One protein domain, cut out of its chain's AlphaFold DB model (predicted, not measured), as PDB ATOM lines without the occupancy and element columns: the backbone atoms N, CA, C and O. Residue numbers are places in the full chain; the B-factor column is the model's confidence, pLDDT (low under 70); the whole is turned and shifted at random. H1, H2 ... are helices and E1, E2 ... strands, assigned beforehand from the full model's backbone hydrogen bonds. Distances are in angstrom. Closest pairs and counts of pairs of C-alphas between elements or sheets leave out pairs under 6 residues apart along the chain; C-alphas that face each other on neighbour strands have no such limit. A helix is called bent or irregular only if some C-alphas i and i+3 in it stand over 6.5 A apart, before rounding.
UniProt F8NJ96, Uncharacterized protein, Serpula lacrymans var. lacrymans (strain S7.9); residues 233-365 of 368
ATOM      1  N   ALA A 233      66.499  67.392 122.021       63.59
ATOM      2  CA  ALA A 233      65.146  67.907 122.221       63.59
ATOM      3  C   ALA A 233      64.459  68.094 120.852       63.59
ATOM      4  O   ALA A 233      65.122  68.552 119.917       63.59
ATOM      5  N   PRO A 234      63.172  67.720 120.698       66.19
ATOM      6  CA  PRO A 234      62.492  67.804 119.414       66.19
ATOM      7  C   PRO A 234      62.667  69.199 118.828       66.19
ATOM      8  O   PRO A 234      62.314  70.190 119.466       66.19
ATOM      9  N   ASN A 235      63.218  69.271 117.621       75.56
ATOM     10  CA  ASN A 235      63.272  70.510 116.874       75.56
ATOM     11  C   ASN A 235      61.827  70.923 116.549       75.56
ATOM     12  O   ASN A 235      61.199  70.398 115.627       75.56
ATOM     13  N   LEU A 236      61.296  71.826 117.368       77.50
ATOM     14  CA  LEU A 236      59.925  72.324 117.310       77.50
ATOM     15  C   LEU A 236      59.610  72.933 115.948       77.50
ATOM     16  O   LEU A 236      58.610  72.583 115.328       77.50
ATOM     17  N   TRP A 237      60.521  73.768 115.459       78.75
ATOM     18  CA  TRP A 237      60.396  74.457 114.182       78.75
ATOM     19  C   TRP A 237      60.492  73.509 112.996       78.75
ATOM     20  O   TRP A 237      59.663  73.583 112.101       78.75
ATOM     21  N   GLY A 238      61.415  72.547 113.032       76.75
ATOM     22  CA  GLY A 238      61.477  71.491 112.019       76.75
ATOM     23  C   GLY A 238      60.224  70.609 112.024       76.75
ATOM     24  O   GLY A 238      59.732  70.210 110.973       76.75
ATOM     25  N   THR A 239      59.651  70.343 113.201       78.44
ATOM     26  CA  THR A 239      58.404  69.572 113.326       78.44
ATOM     27  C   THR A 239      57.208  70.337 112.770       78.44
ATOM     28  O   THR A 239      56.380  69.736 112.086       78.44
ATOM     29  N   TYR A 240      57.111  71.635 113.068       81.00
ATOM     30  CA  TYR A 240      56.088  72.508 112.501       81.00
ATOM     31  C   TYR A 240      56.259  72.629 110.989       81.00
ATOM     32  O   TYR A 240      55.282  72.486 110.275       81.00
ATOM     33  N   GLN A 241      57.487  72.774 110.487       77.25
ATOM     34  CA  GLN A 241      57.766  72.836 109.054       77.25
ATOM     35  C   GLN A 241      57.261  71.588 108.316       77.25
ATOM     36  O   GLN A 241      56.555  71.719 107.321       77.25
ATOM     37  N   MET A 242      57.566  70.380 108.809       77.06
ATOM     38  CA  MET A 242      57.043  69.147 108.200       77.06
ATOM     39  C   MET A 242      55.514  69.073 108.282       77.06
ATOM     40  O   MET A 242      54.863  68.694 107.316       77.06
ATOM     41  N   TYR A 243      54.936  69.449 109.429       82.75
ATOM     42  CA  TYR A 243      53.483  69.486 109.592       82.75
ATOM     43  C   TYR A 243      52.833  70.452 108.598       82.75
ATOM     44  O   TYR A 243      51.889  70.077 107.913       82.75
ATOM     45  N   PHE A 244      53.374  71.662 108.481       81.25
ATOM     46  CA  PHE A 244      52.891  72.689 107.575       81.25
ATOM     47  C   PHE A 244      52.982  72.226 106.118       81.25
ATOM     48  O   PHE A 244      52.023  72.382 105.378       81.25
ATOM     49  N   GLN A 245      54.078  71.576 105.711       78.19
ATOM     50  CA  GLN A 245      54.213  71.019 104.357       78.19
ATOM     51  C   GLN A 245      53.110  70.009 104.013       78.19
ATOM     52  O   GLN A 245      52.634  69.978 102.882       78.19
ATOM     53  N   GLU A 246      52.687  69.199 104.981       81.31
ATOM     54  CA  GLU A 246      51.629  68.201 104.796       81.31
ATOM     55  C   GLU A 246      50.211  68.779 104.958       81.31
ATOM     56  O   GLU A 246      49.248  68.165 104.503       81.31
ATOM     57  N   ASN A 247      50.062  69.939 105.610       82.44
ATOM     58  CA  ASN A 247      48.769  70.489 106.045       82.44
ATOM     59  C   ASN A 247      48.575  71.967 105.661       82.44
ATOM     60  O   ASN A 247      47.738  72.642 106.258       82.44
ATOM     61  N   ALA A 248      49.313  72.469 104.666       79.06
ATOM     62  CA  ALA A 248      49.404  73.896 104.348       79.06
ATOM     63  C   ALA A 248      48.029  74.559 104.192       79.06
ATOM     64  O   ALA A 248      47.755  75.554 104.846       79.06
ATOM     65  N   GLU A 249      47.120  73.982 103.402       77.12
ATOM     66  CA  GLU A 249      45.786  74.562 103.197       77.12
ATOM     67  C   GLU A 249      44.957  74.664 104.484       77.12
ATOM     68  O   GLU A 249      44.212  75.627 104.667       77.12
ATOM     69  N   GLN A 250      45.043  73.658 105.358       81.44
ATOM     70  CA  GLN A 250      44.289  73.629 106.612       81.44
ATOM     71  C   GLN A 250      44.877  74.616 107.612       81.44
ATOM     72  O   GLN A 250      44.125  75.353 108.241       81.44
ATOM     73  N   GLU A 251      46.204  74.667 107.707       79.19
ATOM     74  CA  GLU A 251      46.890  75.594 108.596       79.19
ATOM     75  C   GLU A 251      46.705  77.039 108.121       79.19
ATOM     76  O   GLU A 251      46.358  77.895 108.920       79.19
ATOM     77  N   CYS A 252      46.789  77.316 106.815       75.06
ATOM     78  CA  CYS A 252      46.459  78.632 106.261       75.06
ATOM     79  C   CYS A 252      45.019  79.043 106.598       75.06
ATOM     80  O   CYS A 252      44.793  80.170 107.022       75.06
ATOM     81  N   LYS A 253      44.040  78.132 106.477       77.50
ATOM     82  CA  LYS A 253      42.652  78.400 106.898       77.50
ATOM     83  C   LYS A 253      42.527  78.620 108.405       77.50
ATOM     84  O   LYS A 253      41.702  79.420 108.820       77.50
ATOM     85  N   HIS A 254      43.313  77.909 109.209       75.94
ATOM     86  CA  HIS A 254      43.319  78.042 110.664       75.94
ATOM     87  C   HIS A 254      43.927  79.373 111.126       75.94
ATOM     88  O   HIS A 254      43.437  79.975 112.078       75.94
ATOM     89  N   LEU A 255      44.978  79.830 110.444       72.12
ATOM     90  CA  LEU A 255      45.678  81.079 110.736       72.12
ATOM     91  C   LEU A 255      44.895  82.320 110.286       72.12
ATOM     92  O   LEU A 255      45.169  83.413 110.774       72.12
ATOM     93  N   VAL A 256      43.931  82.166 109.375       69.56
ATOM     94  CA  VAL A 256      43.060  83.248 108.903       69.56
ATOM     95  C   VAL A 256      41.836  83.351 109.814       69.56
ATOM     96  O   VAL A 256      41.014  82.432 109.825       69.56
ATOM     97  N   PRO A 257      41.643  84.460 110.553       67.19
ATOM     98  CA  PRO A 257      40.413  84.681 111.292       67.19
ATOM     99  C   PRO A 257      39.229  84.748 110.323       67.19
ATOM    100  O   PRO A 257      39.294  85.384 109.265       67.19
ATOM    101  N   GLU A 258      38.140  84.081 110.689       66.56
ATOM    102  CA  GLU A 258      36.942  83.959 109.862       66.56
ATOM    103  C   GLU A 258      36.385  85.355 109.509       66.56
ATOM    104  O   GLU A 258      36.101  86.162 110.392       66.56
ATOM    105  N   GLY A 259      36.261  85.662 108.210       67.00
ATOM    106  CA  GLY A 259      35.786  86.967 107.720       67.00
ATOM    107  C   GLY A 259      36.873  87.993 107.370       67.00
ATOM    108  O   GLY A 259      36.541  89.105 106.958       67.00
ATOM    109  N   SER A 260      38.153  87.631 107.476       67.38
ATOM    110  CA  SER A 260      39.275  88.507 107.118       67.38
ATOM    111  C   SER A 260      39.637  88.384 105.631       67.38
ATOM    112  O   SER A 260      39.780  87.275 105.115       67.38
ATOM    113  N   ASN A 261      39.855  89.508 104.938       57.38
ATOM    114  CA  ASN A 261      40.459  89.520 103.597       57.38
ATOM    115  C   ASN A 261      41.979  89.350 103.724       57.38
ATOM    116  O   ASN A 261      42.729  90.312 103.577       57.38
ATOM    117  N   ILE A 262      42.432  88.147 104.074       60.25
ATOM    118  CA  ILE A 262      43.862  87.865 104.233       60.25
ATOM    119  C   ILE A 262      44.410  87.278 102.941       60.25
ATOM    120  O   ILE A 262      43.936  86.252 102.450       60.25
ATOM    121  N   VAL A 263      45.458  87.915 102.426       57.75
ATOM    122  CA  VAL A 263      46.331  87.329 101.411       57.75
ATOM    123  C   VAL A 263      47.309  86.424 102.151       57.75
ATOM    124  O   VAL A 263      48.295  86.890 102.716       57.75
ATOM    125  N   VAL A 264      46.996  85.129 102.216       57.97
ATOM    126  CA  VAL A 264      47.957  84.139 102.710       57.97
ATOM    127  C   VAL A 264      48.848  83.758 101.547       57.97
ATOM    128  O   VAL A 264      48.413  83.040 100.648       57.97
ATOM    129  N   ASP A 265      50.085  84.234 101.581       58.56
ATOM    130  CA  ASP A 265      51.098  83.816 100.627       58.56
ATOM    131  C   ASP A 265      52.104  82.891 101.311       58.56
ATOM    132  O   ASP A 265      52.658  83.206 102.368       58.56
ATOM    133  N   HIS A 266      52.305  81.713 100.725       57.69
ATOM    134  CA  HIS A 266      53.264  80.737 101.216       57.69
ATOM    135  C   HIS A 266      54.416  80.635 100.230       57.69
ATOM    136  O   HIS A 266      54.366  79.906  99.237       57.69
ATOM    137  N   PHE A 267      55.503  81.317 100.568       57.91
ATOM    138  CA  PHE A 267      56.755  81.173  99.854       57.91
ATOM    139  C   PHE A 267      57.600  80.090 100.516       57.91
ATOM    140  O   PHE A 267      58.209  80.310 101.566       57.91
ATOM    141  N   THR A 268      57.723  78.935  99.855       54.59
ATOM    142  CA  THR A 268      58.863  78.042 100.095       54.59
ATOM    143  C   THR A 268      60.084  78.711  99.489       54.59
ATOM    144  O   THR A 268      60.527  78.368  98.396       54.59
ATOM    145  N   ASN A 269      60.614  79.722 100.169       53.28
ATOM    146  CA  ASN A 269      61.877  80.283  99.755       53.28
ATOM    147  C   ASN A 269      62.924  79.210 100.064       53.28
ATOM    148  O   ASN A 269      63.245  78.961 101.231       53.28
ATOM    149  N   HIS A 270      63.434  78.545  99.026       51.38
ATOM    150  CA  HIS A 270      64.694  77.824  99.108       51.38
ATOM    151  C   HIS A 270      65.795  78.875  99.298       51.38
ATOM    152  O   HIS A 270      66.680  79.048  98.466       51.38
ATOM    153  N   MET A 271      65.789  79.563 100.448       52.94
ATOM    154  CA  MET A 271      67.006  80.120 100.997       52.94
ATOM    155  C   MET A 271      67.881  78.919 101.314       52.94
ATOM    156  O   MET A 271      67.919  78.396 102.429       52.94
ATOM    157  N   SER A 272      68.583  78.472 100.283       52.34
ATOM    158  CA  SER A 272      69.744  77.631 100.375       52.34
ATOM    159  C   SER A 272      70.788  78.461 101.121       52.34
ATOM    160  O   SER A 272      71.724  79.017 100.557       52.34
ATOM    161  N   LEU A 273      70.633  78.553 102.447       53.12
ATOM    162  CA  LEU A 273      71.697  78.983 103.350       53.12
ATOM    163  C   LEU A 273      72.880  78.000 103.290       53.12
ATOM    164  O   LEU A 273      73.874  78.212 103.983       53.12
ATOM    165  N   CYS A 274      72.787  76.958 102.450       51.12
ATOM    166  CA  CYS A 274      73.843  76.076 101.981       51.12
ATOM    167  C   CYS A 274      74.940  76.854 101.243       51.12
ATOM    168  O   CYS A 274      75.198  76.662 100.058       51.12
ATOM    169  N   TYR A 275      75.664  77.691 101.967       60.94
ATOM    170  CA  TYR A 275      77.036  77.966 101.606       60.94
ATOM    171  C   TYR A 275      77.868  76.877 102.265       60.94
ATOM    172  O   TYR A 275      77.925  76.805 103.494       60.94
ATOM    173  N   ARG A 276      78.502  76.034 101.439       60.44
ATOM    174  CA  ARG A 276      79.428  74.966 101.866       60.44
ATOM    175  C   ARG A 276      80.519  75.446 102.838       60.44
ATOM    176  O   ARG A 276      81.092  74.618 103.531       60.44
ATOM    177  N   ASP A 277      80.720  76.758 102.957       77.75
ATOM    178  CA  ASP A 277      81.799  77.373 103.733       77.75
ATOM    179  C   ASP A 277      81.316  78.291 104.871       77.75
ATOM    180  O   ASP A 277      82.103  79.046 105.443       77.75
ATOM    181  N   LYS A 278      80.019  78.287 105.209       78.88
ATOM    182  CA  LYS A 278      79.493  79.127 106.296       78.88
ATOM    183  C   LYS A 278      79.322  78.342 107.587       78.88
ATOM    184  O   LYS A 278      78.775  77.243 107.622       78.88
ATOM    185  N   THR A 279      79.761  78.958 108.682       85.44
ATOM    186  CA  THR A 279      79.532  78.418 110.025       85.44
ATOM    187  C   THR A 279      78.048  78.493 110.387       85.44
ATOM    188  O   THR A 279      77.312  79.348 109.888       85.44
ATOM    189  N   VAL A 280      77.614  77.662 111.337       80.62
ATOM    190  CA  VAL A 280      76.271  77.734 111.943       80.62
ATOM    191  C   VAL A 280      75.912  79.139 112.397       80.62
ATOM    192  O   VAL A 280      74.796  79.594 112.151       80.62
ATOM    193  N   GLY A 281      76.852  79.823 113.055       84.75
ATOM    194  CA  GLY A 281      76.647  81.182 113.547       84.75
ATOM    195  C   GLY A 281      76.359  82.152 112.405       84.75
ATOM    196  O   GLY A 281      75.442  82.963 112.501       84.75
ATOM    197  N   THR A 282      77.071  82.011 111.285       85.00
ATOM    198  CA  THR A 282      76.831  82.804 110.078       85.00
ATOM    199  C   THR A 282      75.452  82.517 109.482       85.00
ATOM    200  O   THR A 282      74.738  83.458 109.150       85.00
ATOM    201  N   CYS A 283      75.041  81.248 109.383       82.12
ATOM    202  CA  CYS A 283      73.716  80.892 108.867       82.12
ATOM    203  C   CYS A 283      72.590  81.447 109.750       82.12
ATOM    204  O   CYS A 283      71.649  82.041 109.227       82.12
ATOM    205  N   LYS A 284      72.720  81.337 111.080       85.44
ATOM    206  CA  LYS A 284      71.787  81.949 112.040       85.44
ATOM    207  C   LYS A 284      71.716  83.462 111.870       85.44
ATOM    208  O   LYS A 284      70.629  84.015 111.784       85.44
ATOM    209  N   HIS A 285      72.868  84.121 111.771       89.00
ATOM    210  CA  HIS A 285      72.930  85.567 111.590       89.00
ATOM    211  C   HIS A 285      72.256  86.019 110.288       89.00
ATOM    212  O   HIS A 285      71.495  86.985 110.299       89.00
ATOM    213  N   ILE A 286      72.494  85.313 109.176       86.06
ATOM    214  CA  ILE A 286      71.837  85.608 107.895       86.06
ATOM    215  C   ILE A 286      70.327  85.409 108.019       86.06
ATOM    216  O   ILE A 286      69.585  86.297 107.617       86.06
ATOM    217  N   PHE A 287      69.875  84.301 108.613       87.12
ATOM    218  CA  PHE A 287      68.454  84.051 108.852       87.12
ATOM    219  C   PHE A 287      67.806  85.193 109.645       87.12
ATOM    220  O   PHE A 287      66.838  85.782 109.177       87.12
ATOM    221  N   THR A 288      68.379  85.575 110.791       89.69
ATOM    222  CA  THR A 288      67.866  86.682 111.613       89.69
ATOM    223  C   THR A 288      67.843  88.001 110.844       89.69
ATOM    224  O   THR A 288      66.872  88.745 110.936       89.69
ATOM    225  N   LYS A 289      68.877  88.289 110.047       90.44
ATOM    226  CA  LYS A 289      68.930  89.504 109.225       90.44
ATOM    227  C   LYS A 289      67.859  89.508 108.132       90.44
ATOM    228  O   LYS A 289      67.274  90.554 107.875       90.44
ATOM    229  N   SER A 290      67.604  88.366 107.494       87.19
ATOM    230  CA  SER A 290      66.534  88.229 106.502       87.19
ATOM    231  C   SER A 290      65.159  88.411 107.138       87.19
ATOM    232  O   SER A 290      64.365  89.189 106.623       87.19
ATOM    233  N   VAL A 291      64.909  87.768 108.286       88.62
ATOM    234  CA  VAL A 291      63.675  87.961 109.061       88.62
ATOM    235  C   VAL A 291      63.475  89.440 109.379       88.62
ATOM    236  O   VAL A 291      62.411  89.972 109.092       88.62
ATOM    237  N   GLN A 292      64.501  90.118 109.907       92.94
ATOM    238  CA  GLN A 292      64.389  91.527 110.281       92.94
ATOM    239  C   GLN A 292      64.025  92.411 109.086       92.94
ATOM    240  O   GLN A 292      63.126  93.229 109.200       92.94
ATOM    241  N   LYS A 293      64.650  92.200 107.920       90.06
ATOM    242  CA  LYS A 293      64.304  92.951 106.704       90.06
ATOM    243  C   LYS A 293      62.837  92.785 106.307       90.06
ATOM    244  O   LYS A 293      62.209  93.756 105.908       90.06
ATOM    245  N   ILE A 294      62.305  91.565 106.394       89.25
ATOM    246  CA  ILE A 294      60.898  91.301 106.067       89.25
ATOM    247  C   ILE A 294      59.994  91.997 107.088       89.25
ATOM    248  O   ILE A 294      59.029  92.642 106.697       89.25
ATOM    249  N   VAL A 295      60.329  91.911 108.377       91.69
ATOM    250  CA  VAL A 295      59.596  92.598 109.447       91.69
ATOM    251  C   VAL A 295      59.580  94.112 109.232       91.69
ATOM    252  O   VAL A 295      58.509  94.710 109.277       91.69
ATOM    253  N   ASP A 296      60.726  94.723 108.925       93.25
ATOM    254  CA  ASP A 296      60.831  96.164 108.665       93.25
ATOM    255  C   ASP A 296      59.959  96.579 107.461       93.25
ATOM    256  O   ASP A 296      59.275  97.608 107.496       93.25
ATOM    257  N   SER A 297      59.927  95.759 106.404       90.56
ATOM    258  CA  SER A 297      59.052  95.972 105.245       90.56
ATOM    259  C   SER A 297      57.570  95.849 105.603       90.56
ATOM    260  O   SER A 297      56.777  96.699 105.202       90.56
ATOM    261  N   LEU A 298      57.186  94.831 106.380       89.69
ATOM    262  CA  LEU A 298      55.803  94.636 106.827       89.69
ATOM    263  C   LEU A 298      55.321  95.811 107.682       89.69
ATOM    264  O   LEU A 298      54.242  96.337 107.433       89.69
ATOM    265  N   GLN A 299      56.145  96.284 108.618       91.75
ATOM    266  CA  GLN A 299      55.839  97.462 109.439       91.75
ATOM    267  C   GLN A 299      55.720  98.743 108.606       91.75
ATOM    268  O   GLN A 299      54.887  99.608 108.886       91.75
ATOM    269  N   SER A 300      56.541  98.876 107.561       92.06
ATOM    270  CA  SER A 300      56.453 100.007 106.634       92.06
ATOM    271  C   SER A 300      55.127  99.989 105.867       92.06
ATOM    272  O   SER A 300      54.464 101.018 105.761       92.06
ATOM    273  N   ILE A 301      54.705  98.817 105.382       87.62
ATOM    274  CA  ILE A 301      53.419  98.623 104.696       87.62
ATOM    275  C   ILE A 301      52.244  98.874 105.652       87.62
ATOM    276  O   ILE A 301      51.298  99.566 105.283       87.62
ATOM    277  N   GLU A 302      52.317  98.375 106.885       89.69
ATOM    278  CA  GLU A 302      51.334  98.646 107.941       89.69
ATOM    279  C   GLU A 302      51.182 100.153 108.179       89.69
ATOM    280  O   GLU A 302      50.073 100.675 108.164       89.69
ATOM    281  N   THR A 303      52.295 100.877 108.298       91.06
ATOM    282  CA  THR A 303      52.275 102.331 108.521       91.06
ATOM    283  C   THR A 303      51.674 103.092 107.335       91.06
ATOM    284  O   THR A 303      50.987 104.095 107.526       91.06
ATOM    285  N   LEU A 304      51.945 102.644 106.107       93.00
ATOM    286  CA  LEU A 304      51.506 103.327 104.888       93.00
ATOM    287  C   LEU A 304      50.037 103.064 104.548       93.00
ATOM    288  O   LEU A 304      49.356 103.965 104.061       93.00
ATOM    289  N   TYR A 305      49.557 101.846 104.785       90.44
ATOM    290  CA  TYR A 305      48.265 101.385 104.275       90.44
ATOM    291  C   TYR A 305      47.309 100.877 105.363       90.44
ATOM    292  O   TYR A 305      46.152 100.594 105.065       90.44
ATOM    293  N   GLY A 306      47.761 100.761 106.613       87.81
ATOM    294  CA  GLY A 306      46.957 100.256 107.729       87.81
ATOM    295  C   GLY A 306      46.727  98.742 107.702       87.81
ATOM    296  O   GLY A 306      45.729  98.271 108.242       87.81
ATOM    297  N   PHE A 307      47.597  97.969 107.041       82.88
ATOM    298  CA  PHE A 307      47.487  96.507 107.019       82.88
ATOM    299  C   PHE A 307      48.051  95.872 108.287       82.88
ATOM    300  O   PHE A 307      49.175  96.154 108.681       82.88
ATOM    301  N   GLN A 308      47.311  94.921 108.847       84.62
ATOM    302  CA  GLN A 308      47.811  94.031 109.890       84.62
ATOM    303  C   GLN A 308      48.496  92.823 109.248       84.62
ATOM    304  O   GLN A 308      48.024  92.296 108.238       84.62
ATOM    305  N   SER A 309      49.610  92.376 109.823       85.00
ATOM    306  CA  SER A 309      50.417  91.294 109.264       85.00
ATOM    307  C   SER A 309      50.881  90.301 110.325       85.00
ATOM    308  O   SER A 309      51.208  90.649 111.460       85.00
ATOM    309  N   VAL A 310      50.933  89.033 109.918       84.50
ATOM    310  CA  VAL A 310      51.517  87.936 110.688       84.50
ATOM    311  C   VAL A 310      52.538  87.248 109.793       84.50
ATOM    312  O   VAL A 310      52.228  86.850 108.672       84.50
ATOM    313  N   LEU A 311      53.760  87.101 110.289       86.19
ATOM    314  CA  LEU A 311      54.854  86.427 109.605       86.19
ATOM    315  C   LEU A 311      55.276  85.213 110.422       86.19
ATOM    316  O   LEU A 311      55.622  85.330 111.596       86.19
ATOM    317  N   VAL A 312      55.337  84.055 109.773       84.50
ATOM    318  CA  VAL A 312      55.978  82.858 110.321       84.50
ATOM    319  C   VAL A 312      57.052  82.420 109.348       84.50
ATOM    320  O   VAL A 312      56.765  82.067 108.209       84.50
ATOM    321  N   MET A 313      58.301  82.429 109.798       85.25
ATOM    322  CA  MET A 313      59.435  81.972 109.010       85.25
ATOM    323  C   MET A 313      60.089  80.807 109.736       85.25
ATOM    324  O   MET A 313      60.549  80.951 110.866       85.25
ATOM    325  N   CYS A 314      60.130  79.644 109.096       85.38
ATOM    326  CA  CYS A 314      60.757  78.451 109.648       85.38
ATOM    327  C   CYS A 314      61.741  77.845 108.648       85.38
ATOM    328  O   CYS A 314      61.630  78.035 107.439       85.38
ATOM    329  N   GLY A 315      62.741  77.144 109.164       81.56
ATOM    330  CA  GLY A 315      63.745  76.467 108.365       81.56
ATOM    331  C   GLY A 315      64.555  75.488 109.199       81.56
ATOM    332  O   GLY A 315      64.415  75.402 110.420       81.56
ATOM    333  N   ASN A 316      65.445  74.757 108.537       77.00
ATOM    334  CA  ASN A 316      66.342  73.825 109.202       77.00
ATOM    335  C   ASN A 316      67.792  74.166 108.867       77.00
ATOM    336  O   ASN A 316      68.139  74.395 107.707       77.00
ATOM    337  N   ASN A 317      68.652  74.184 109.880       75.06
ATOM    338  CA  ASN A 317      70.081  74.279 109.659       75.06
ATOM    339  C   ASN A 317      70.617  72.902 109.259       75.06
ATOM    340  O   ASN A 317      70.789  72.028 110.106       75.06
ATOM    341  N   VAL A 318      70.923  72.737 107.972       68.25
ATOM    342  CA  VAL A 318      71.413  71.476 107.389       68.25
ATOM    343  C   VAL A 318      72.649  70.903 108.089       68.25
ATOM    344  O   VAL A 318      72.840  69.694 108.082       68.25
ATOM    345  N   ASN A 319      73.464  71.749 108.726       69.06
ATOM    346  CA  ASN A 319      74.708  71.313 109.358       69.06
ATOM    347  C   ASN A 319      74.504  70.778 110.782       69.06
ATOM    348  O   ASN A 319      75.343  70.027 111.269       69.06
ATOM    349  N   HIS A 320      73.440  71.192 111.478       67.31
ATOM    350  CA  HIS A 320      73.246  70.883 112.903       67.31
ATOM    351  C   HIS A 320      71.857  70.334 113.238       67.31
ATOM    352  O   HIS A 320      71.564  70.131 114.414       67.31
ATOM    353  N   ASP A 321      71.001  70.112 112.230       65.19
ATOM    354  CA  ASP A 321      69.593  69.715 112.393       65.19
ATOM    355  C   ASP A 321      68.808  70.625 113.368       65.19
ATOM    356  O   ASP A 321      67.748  70.270 113.896       65.19
ATOM    357  N   GLU A 322      69.344  71.823 113.615       76.62
ATOM    358  CA  GLU A 322      68.775  72.817 114.504       76.62
ATOM    359  C   GLU A 322      67.756  73.638 113.726       76.62
ATOM    360  O   GLU A 322      68.058  74.213 112.676       76.62
ATOM    361  N   GLY A 323      66.539  73.702 114.250       78.19
ATOM    362  CA  GLY A 323      65.478  74.475 113.631       78.19
ATOM    363  C   GLY A 323      65.761  75.946 113.760       78.19
ATOM    364  O   GLY A 323      66.109  76.438 114.831       78.19
ATOM    365  N   LEU A 324      65.562  76.640 112.656       84.62
ATOM    366  CA  LEU A 324      65.479  78.079 112.619       84.62
ATOM    367  C   LEU A 324      64.005  78.437 112.558       84.62
ATOM    368  O   LEU A 324      63.221  77.822 111.836       84.62
ATOM    369  N   GLY A 325      63.625  79.414 113.357       87.56
ATOM    370  CA  GLY A 325      62.246  79.825 113.455       87.56
ATOM    371  C   GLY A 325      62.159  81.237 113.973       87.56
ATOM    372  O   GLY A 325      62.886  81.607 114.894       87.56
ATOM    373  N   SER A 326      61.286  82.014 113.359       88.69
ATOM    374  CA  SER A 326      60.891  83.322 113.837       88.69
ATOM    375  C   SER A 326      59.423  83.542 113.529       88.69
ATOM    376  O   SER A 326      58.922  83.121 112.487       88.69
ATOM    377  N   SER A 327      58.750  84.234 114.432       88.56
ATOM    378  CA  SER A 327      57.397  84.728 114.232       88.56
ATOM    379  C   SER A 327      57.375  86.225 114.495       88.56
ATOM    380  O   SER A 327      58.062  86.700 115.400       88.56
ATOM    381  N   PHE A 328      56.591  86.952 113.715       89.81
ATOM    382  CA  PHE A 328      56.323  88.367 113.911       89.81
ATOM    383  C   PHE A 328      54.829  88.623 113.736       89.81
ATOM    384  O   PHE A 328      54.162  87.957 112.946       89.81
ATOM    385  N   GLU A 329      54.327  89.581 114.496       88.81
ATOM    386  CA  GLU A 329      52.933  89.984 114.530       88.81
ATOM    387  C   GLU A 329      52.898  91.505 114.691       88.81
ATOM    388  O   GLU A 329      53.597  92.056 115.550       88.81
ATOM    389  N   SER A 330      52.138  92.181 113.832       89.12
ATOM    390  CA  SER A 330      51.906  93.624 113.921       89.12
ATOM    391  C   SER A 330      51.154  93.996 115.201       89.12
ATOM    392  O   SER A 330      50.347  93.212 115.689       89.12
ATOM    393  N   CYS A 331      51.354  95.214 115.711       82.25
ATOM    394  CA  CYS A 331      50.790  95.666 116.991       82.25
ATOM    395  C   CYS A 331      49.260  95.570 117.075       82.25
ATOM    396  O   CYS A 331      48.725  95.414 118.172       82.25
ATOM    397  N   GLU A 332      48.570  95.690 115.940       77.38
ATOM    398  CA  GLU A 332      47.107  95.635 115.880       77.38
ATOM    399  C   GLU A 332      46.553  94.284 115.412       77.38
ATOM    400  O   GLU A 332      45.337  94.099 115.435       77.38
ATOM    401  N   ALA A 333      47.408  93.334 115.013       73.25
ATOM    402  CA  ALA A 333      46.932  91.988 114.724       73.25
ATOM    403  C   ALA A 333      46.441  91.360 116.036       73.25
ATOM    404  O   ALA A 333      47.181  91.238 117.007       73.25
ATOM    405  N   GLU A 334      45.166  90.983 116.094       61.66
ATOM    406  CA  GLU A 334      44.615  90.224 117.218       61.66
ATOM    407  C   GLU A 334      44.993  88.745 117.044       61.66
ATOM    408  O   GLU A 334      44.182  87.917 116.631       61.66
ATOM    409  N   GLY A 335      46.260  88.400 117.274       56.72
ATOM    410  CA  GLY A 335      46.848  87.212 116.663       56.72
ATOM    411  C   GLY A 335      47.897  86.473 117.492       56.72
ATOM    412  O   GLY A 335      48.814  85.899 116.911       56.72
ATOM    413  N   ASN A 336      47.695  86.298 118.808       55.41
ATOM    414  CA  ASN A 336      48.445  85.325 119.643       55.41
ATOM    415  C   ASN A 336      48.398  83.870 119.083       55.41
ATOM    416  O   ASN A 336      48.975  82.938 119.645       55.41
ATOM    417  N   VAL A 337      47.686  83.681 117.972       59.47
ATOM    418  CA  VAL A 337      47.403  82.499 117.168       59.47
ATOM    419  C   VAL A 337      48.657  81.714 116.803       59.47
ATOM    420  O   VAL A 337      48.645  80.505 116.984       59.47
ATOM    421  N   VAL A 338      49.768  82.331 116.383       59.00
ATOM    422  CA  VAL A 338      50.976  81.557 116.010       59.00
ATOM    423  C   VAL A 338      51.599  80.888 117.236       59.00
ATOM    424  O   VAL A 338      51.908  79.695 117.229       59.00
ATOM    425  N   MET A 339      51.735  81.636 118.332       59.34
ATOM    426  CA  MET A 339      52.255  81.106 119.593       59.34
ATOM    427  C   MET A 339      51.279  80.117 120.233       59.34
ATOM    428  O   MET A 339      51.710  79.163 120.883       59.34
ATOM    429  N   GLN A 340      49.975  80.306 120.046       63.56
ATOM    430  CA  GLN A 340      48.943  79.412 120.554       63.56
ATOM    431  C   GLN A 340      48.864  78.116 119.732       63.56
ATOM    432  O   GLN A 340      48.853  77.044 120.331       63.56
ATOM    433  N   ALA A 341      48.935  78.182 118.401       58.47
ATOM    434  CA  ALA A 341      49.011  77.037 117.494       58.47
ATOM    435  C   ALA A 341      50.289  76.226 117.736       58.47
ATOM    436  O   ALA A 341      50.225  75.009 117.908       58.47
ATOM    437  N   MET A 342      51.443  76.885 117.902       63.16
ATOM    438  CA  MET A 342      52.672  76.191 118.295       63.16
ATOM    439  C   MET A 342      52.554  75.559 119.678       63.16
ATOM    440  O   MET A 342      52.904  74.393 119.837       63.16
ATOM    441  N   ARG A 343      52.004  76.262 120.678       59.62
ATOM    442  CA  ARG A 343      51.751  75.668 122.003       59.62
ATOM    443  C   ARG A 343      50.842  74.440 121.906       59.62
ATOM    444  O   ARG A 343      51.145  73.429 122.536       59.62
ATOM    445  N   GLN A 344      49.782  74.484 121.101       59.00
ATOM    446  CA  GLN A 344      48.866  73.356 120.911       59.00
ATOM    447  C   GLN A 344      49.526  72.187 120.170       59.00
ATOM    448  O   GLN A 344      49.363  71.040 120.583       59.00
ATOM    449  N   LEU A 345      50.339  72.447 119.141       57.56
ATOM    450  CA  LEU A 345      51.067  71.408 118.407       57.56
ATOM    451  C   LEU A 345      52.064  70.666 119.314       57.56
ATOM    452  O   LEU A 345      52.188  69.439 119.252       57.56
ATOM    453  N   VAL A 346      52.743  71.403 120.200       56.09
ATOM    454  CA  VAL A 346      53.663  70.846 121.202       56.09
ATOM    455  C   VAL A 346      52.929  69.985 122.208       56.09
ATOM    456  O   VAL A 346      53.332  68.847 122.451       56.09
ATOM    457  N   ILE A 347      51.839  70.504 122.769       51.88
ATOM    458  CA  ILE A 347      51.043  69.791 123.766       51.88
ATOM    459  C   ILE A 347      50.450  68.524 123.141       51.88
ATOM    460  O   ILE A 347      50.607  67.442 123.701       51.88
ATOM    461  N   SER A 348      49.875  68.614 121.942       46.88
ATOM    462  CA  SER A 348      49.230  67.485 121.274       46.88
ATOM    463  C   SER A 348      50.221  66.367 120.923       46.88
ATOM    464  O   SER A 348      49.965  65.206 121.238       46.88
ATOM    465  N   LYS A 349      51.416  66.675 120.387       50.34
ATOM    466  CA  LYS A 349      52.425  65.639 120.069       50.34
ATOM    467  C   LYS A 349      53.157  65.083 121.295       50.34
ATOM    468  O   LYS A 349      53.469  63.891 121.305       50.34
ATOM    469  N   VAL A 350      53.417  65.888 122.332       46.38
ATOM    470  CA  VAL A 350      53.968  65.384 123.607       46.38
ATOM    471  C   VAL A 350      52.970  64.438 124.276       46.38
ATOM    472  O   VAL A 350      53.363  63.365 124.739       46.38
ATOM    473  N   LEU A 351      51.680  64.784 124.263       42.72
ATOM    474  CA  LEU A 351      50.617  63.922 124.775       42.72
ATOM    475  C   LEU A 351      50.451  62.659 123.929       42.72
ATOM    476  O   LEU A 351      50.356  61.578 124.500       42.72
ATOM    477  N   PHE A 352      50.517  62.747 122.596       41.84
ATOM    478  CA  PHE A 352      50.417  61.576 121.720       41.84
ATOM    479  C   PHE A 352      51.596  60.614 121.906       41.84
ATOM    480  O   PHE A 352      51.402  59.404 121.985       41.84
ATOM    481  N   LYS A 353      52.825  61.131 122.048       39.38
ATOM    482  CA  LYS A 353      54.021  60.310 122.293       39.38
ATOM    483  C   LYS A 353      53.987  59.660 123.681       39.38
ATOM    484  O   LYS A 353      54.341  58.491 123.799       39.38
ATOM    485  N   ASN A 354      53.499  60.368 124.704       36.88
ATOM    486  CA  ASN A 354      53.292  59.800 126.041       36.88
ATOM    487  C   ASN A 354      52.144  58.782 126.083       36.88
ATOM    488  O   ASN A 354      52.301  57.734 126.699       36.88
ATOM    489  N   MET A 355      51.028  59.029 125.393       39.91
ATOM    490  CA  MET A 355      49.933  58.060 125.268       39.91
ATOM    491  C   MET A 355      50.367  56.809 124.507       39.91
ATOM    492  O   MET A 355      50.010  55.708 124.910       39.91
ATOM    493  N   TYR A 356      51.167  56.946 123.446       35.91
ATOM    494  CA  TYR A 356      51.682  55.799 122.699       35.91
ATOM    495  C   TYR A 356      52.680  54.987 123.535       35.91
ATOM    496  O   TYR A 356      52.615  53.763 123.542       35.91
ATOM    497  N   LEU A 357      53.549  55.650 124.310       40.81
ATOM    498  CA  LEU A 357      54.466  54.983 125.244       40.81
ATOM    499  C   LEU A 357      53.723  54.286 126.393       40.81
ATOM    500  O   LEU A 357      54.087  53.168 126.749       40.81
ATOM    501  N   GLN A 358      52.660  54.886 126.939       41.59
ATOM    502  CA  GLN A 358      51.836  54.241 127.967       41.59
ATOM    503  C   GLN A 358      50.967  53.107 127.406       41.59
ATOM    504  O   GLN A 358      50.857  52.063 128.041       41.59
ATOM    505  N   GLY A 359      50.429  53.246 126.192       38.41
ATOM    506  CA  GLY A 359      49.699  52.178 125.504       38.41
ATOM    507  C   GLY A 359      50.581  50.971 125.165       38.41
ATOM    508  O   GLY A 359      50.139  49.831 125.305       38.41
ATOM    509  N   LEU A 360      51.849  51.196 124.796       38.47
ATOM    510  CA  LEU A 360      52.826  50.124 124.560       38.47
ATOM    511  C   LEU A 360      53.222  49.397 125.863       38.47
ATOM    512  O   LEU A 360      53.415  48.181 125.863       38.47
ATOM    513  N   LEU A 361      53.320  50.133 126.978       42.84
ATOM    514  CA  LEU A 361      53.627  49.590 128.310       42.84
ATOM    515  C   LEU A 361      52.471  48.772 128.904       42.84
ATOM    516  O   LEU A 361      52.716  47.785 129.589       42.84
ATOM    517  N   VAL A 362      51.219  49.138 128.619       48.25
ATOM    518  CA  VAL A 362      50.043  48.383 129.084       48.25
ATOM    519  C   VAL A 362      49.843  47.094 128.272       48.25
ATOM    520  O   VAL A 362      49.512  46.061 128.847       48.25
ATOM    521  N   ASN A 363      50.124  47.100 126.964       40.09
ATOM    522  CA  ASN A 363      49.965  45.906 126.116       40.09
ATOM    523  C   ASN A 363      51.068  44.847 126.280       40.09
ATOM    524  O   ASN A 363      50.895  43.710 125.852       40.09
ATOM    525  N   THR A 364      52.195  45.185 126.907       47.75
ATOM    526  CA  THR A 364      53.281  44.226 127.190       47.75
ATOM    527  C   THR A 364      53.185  43.592 128.582       47.75
ATOM    528  O   THR A 364      53.992  42.728 128.915       47.75
ATOM    529  N   GLY A 365      52.186  43.978 129.387       45.88
ATOM    530  CA  GLY A 365      51.993  43.512 130.765       45.88
ATOM    531  C   GLY A 365      50.861  42.502 130.985       45.88
ATOM    532  O   GLY A 365      50.553  42.210 132.137       45.88
TER     533      GLY A 365
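What this domain is: This is residues 233 to 365 of the 368 residues of an uncharacterized protein of Serpula lacrymans var. lacrymans (strain S7.9) (UniProt F8NJ96). A strand hairpin, E1 and E2, lies in the middle between the long helix H2 on one side and the kinked helix H1 on the other, and H3 runs out from this body as a long arm whose residues 351 to 363 stick out free. A long stretch without a named element, residues 256 to 279, joins H1 to H2. The printed part has 133 residues, with named elements in the order H1, H2, E1, E2, H3; its class is mostly helix, and the two-stranded sheet is antiparallel. The whole is loose, with a radius of gyration of the C-alphas of 17.8 A, and spans 65 by 47 by 22 A.

Where its parts are: Find C-alpha 236 at (59.925, 72.324, 117.310), where H1 begins; it runs to residue 255, with a kink of 105 degrees near residue 247, and is irregular, with C-alphas 246 and 249 8.8 A apart. H2, residues 280 to 305, is 37.5 A long. E1 is residues 310 to 317 and E2 residues 322 to 329. H3, residues 337 to 363, is 37.8 A long and ends at C-alpha 363, (49.965, 45.906, 126.116).

How they stand to each other: Look first at the hairpin of E1 and E2: N 313 and O 326 are 2.8 A apart, within hydrogen-bond range. The closest C-alphas of H1 and E2 are those of Trp 237 and Gly 323, 5.1 A; of H2 and E2, Val 295 and Phe 328, 7.0 A. H3 touches H1 with residues 337 to 346 alone, closest at the C-alphas of Val 337 and Leu 255, 6.8 A. H2 is apart from H1 and H3. Every O i to N i+4 pair is within range in H2 and H3, and 14 of 16 in H1.

The domain as a whole: The C-alphas of Leu 304 and Gly 365 are the two farthest apart, 65.2 A. The printed part has no cut; the link from H1 to H2 is long. The model's confidence is under 70 at 59 residues, among them 256 to 276 and 334 to 365.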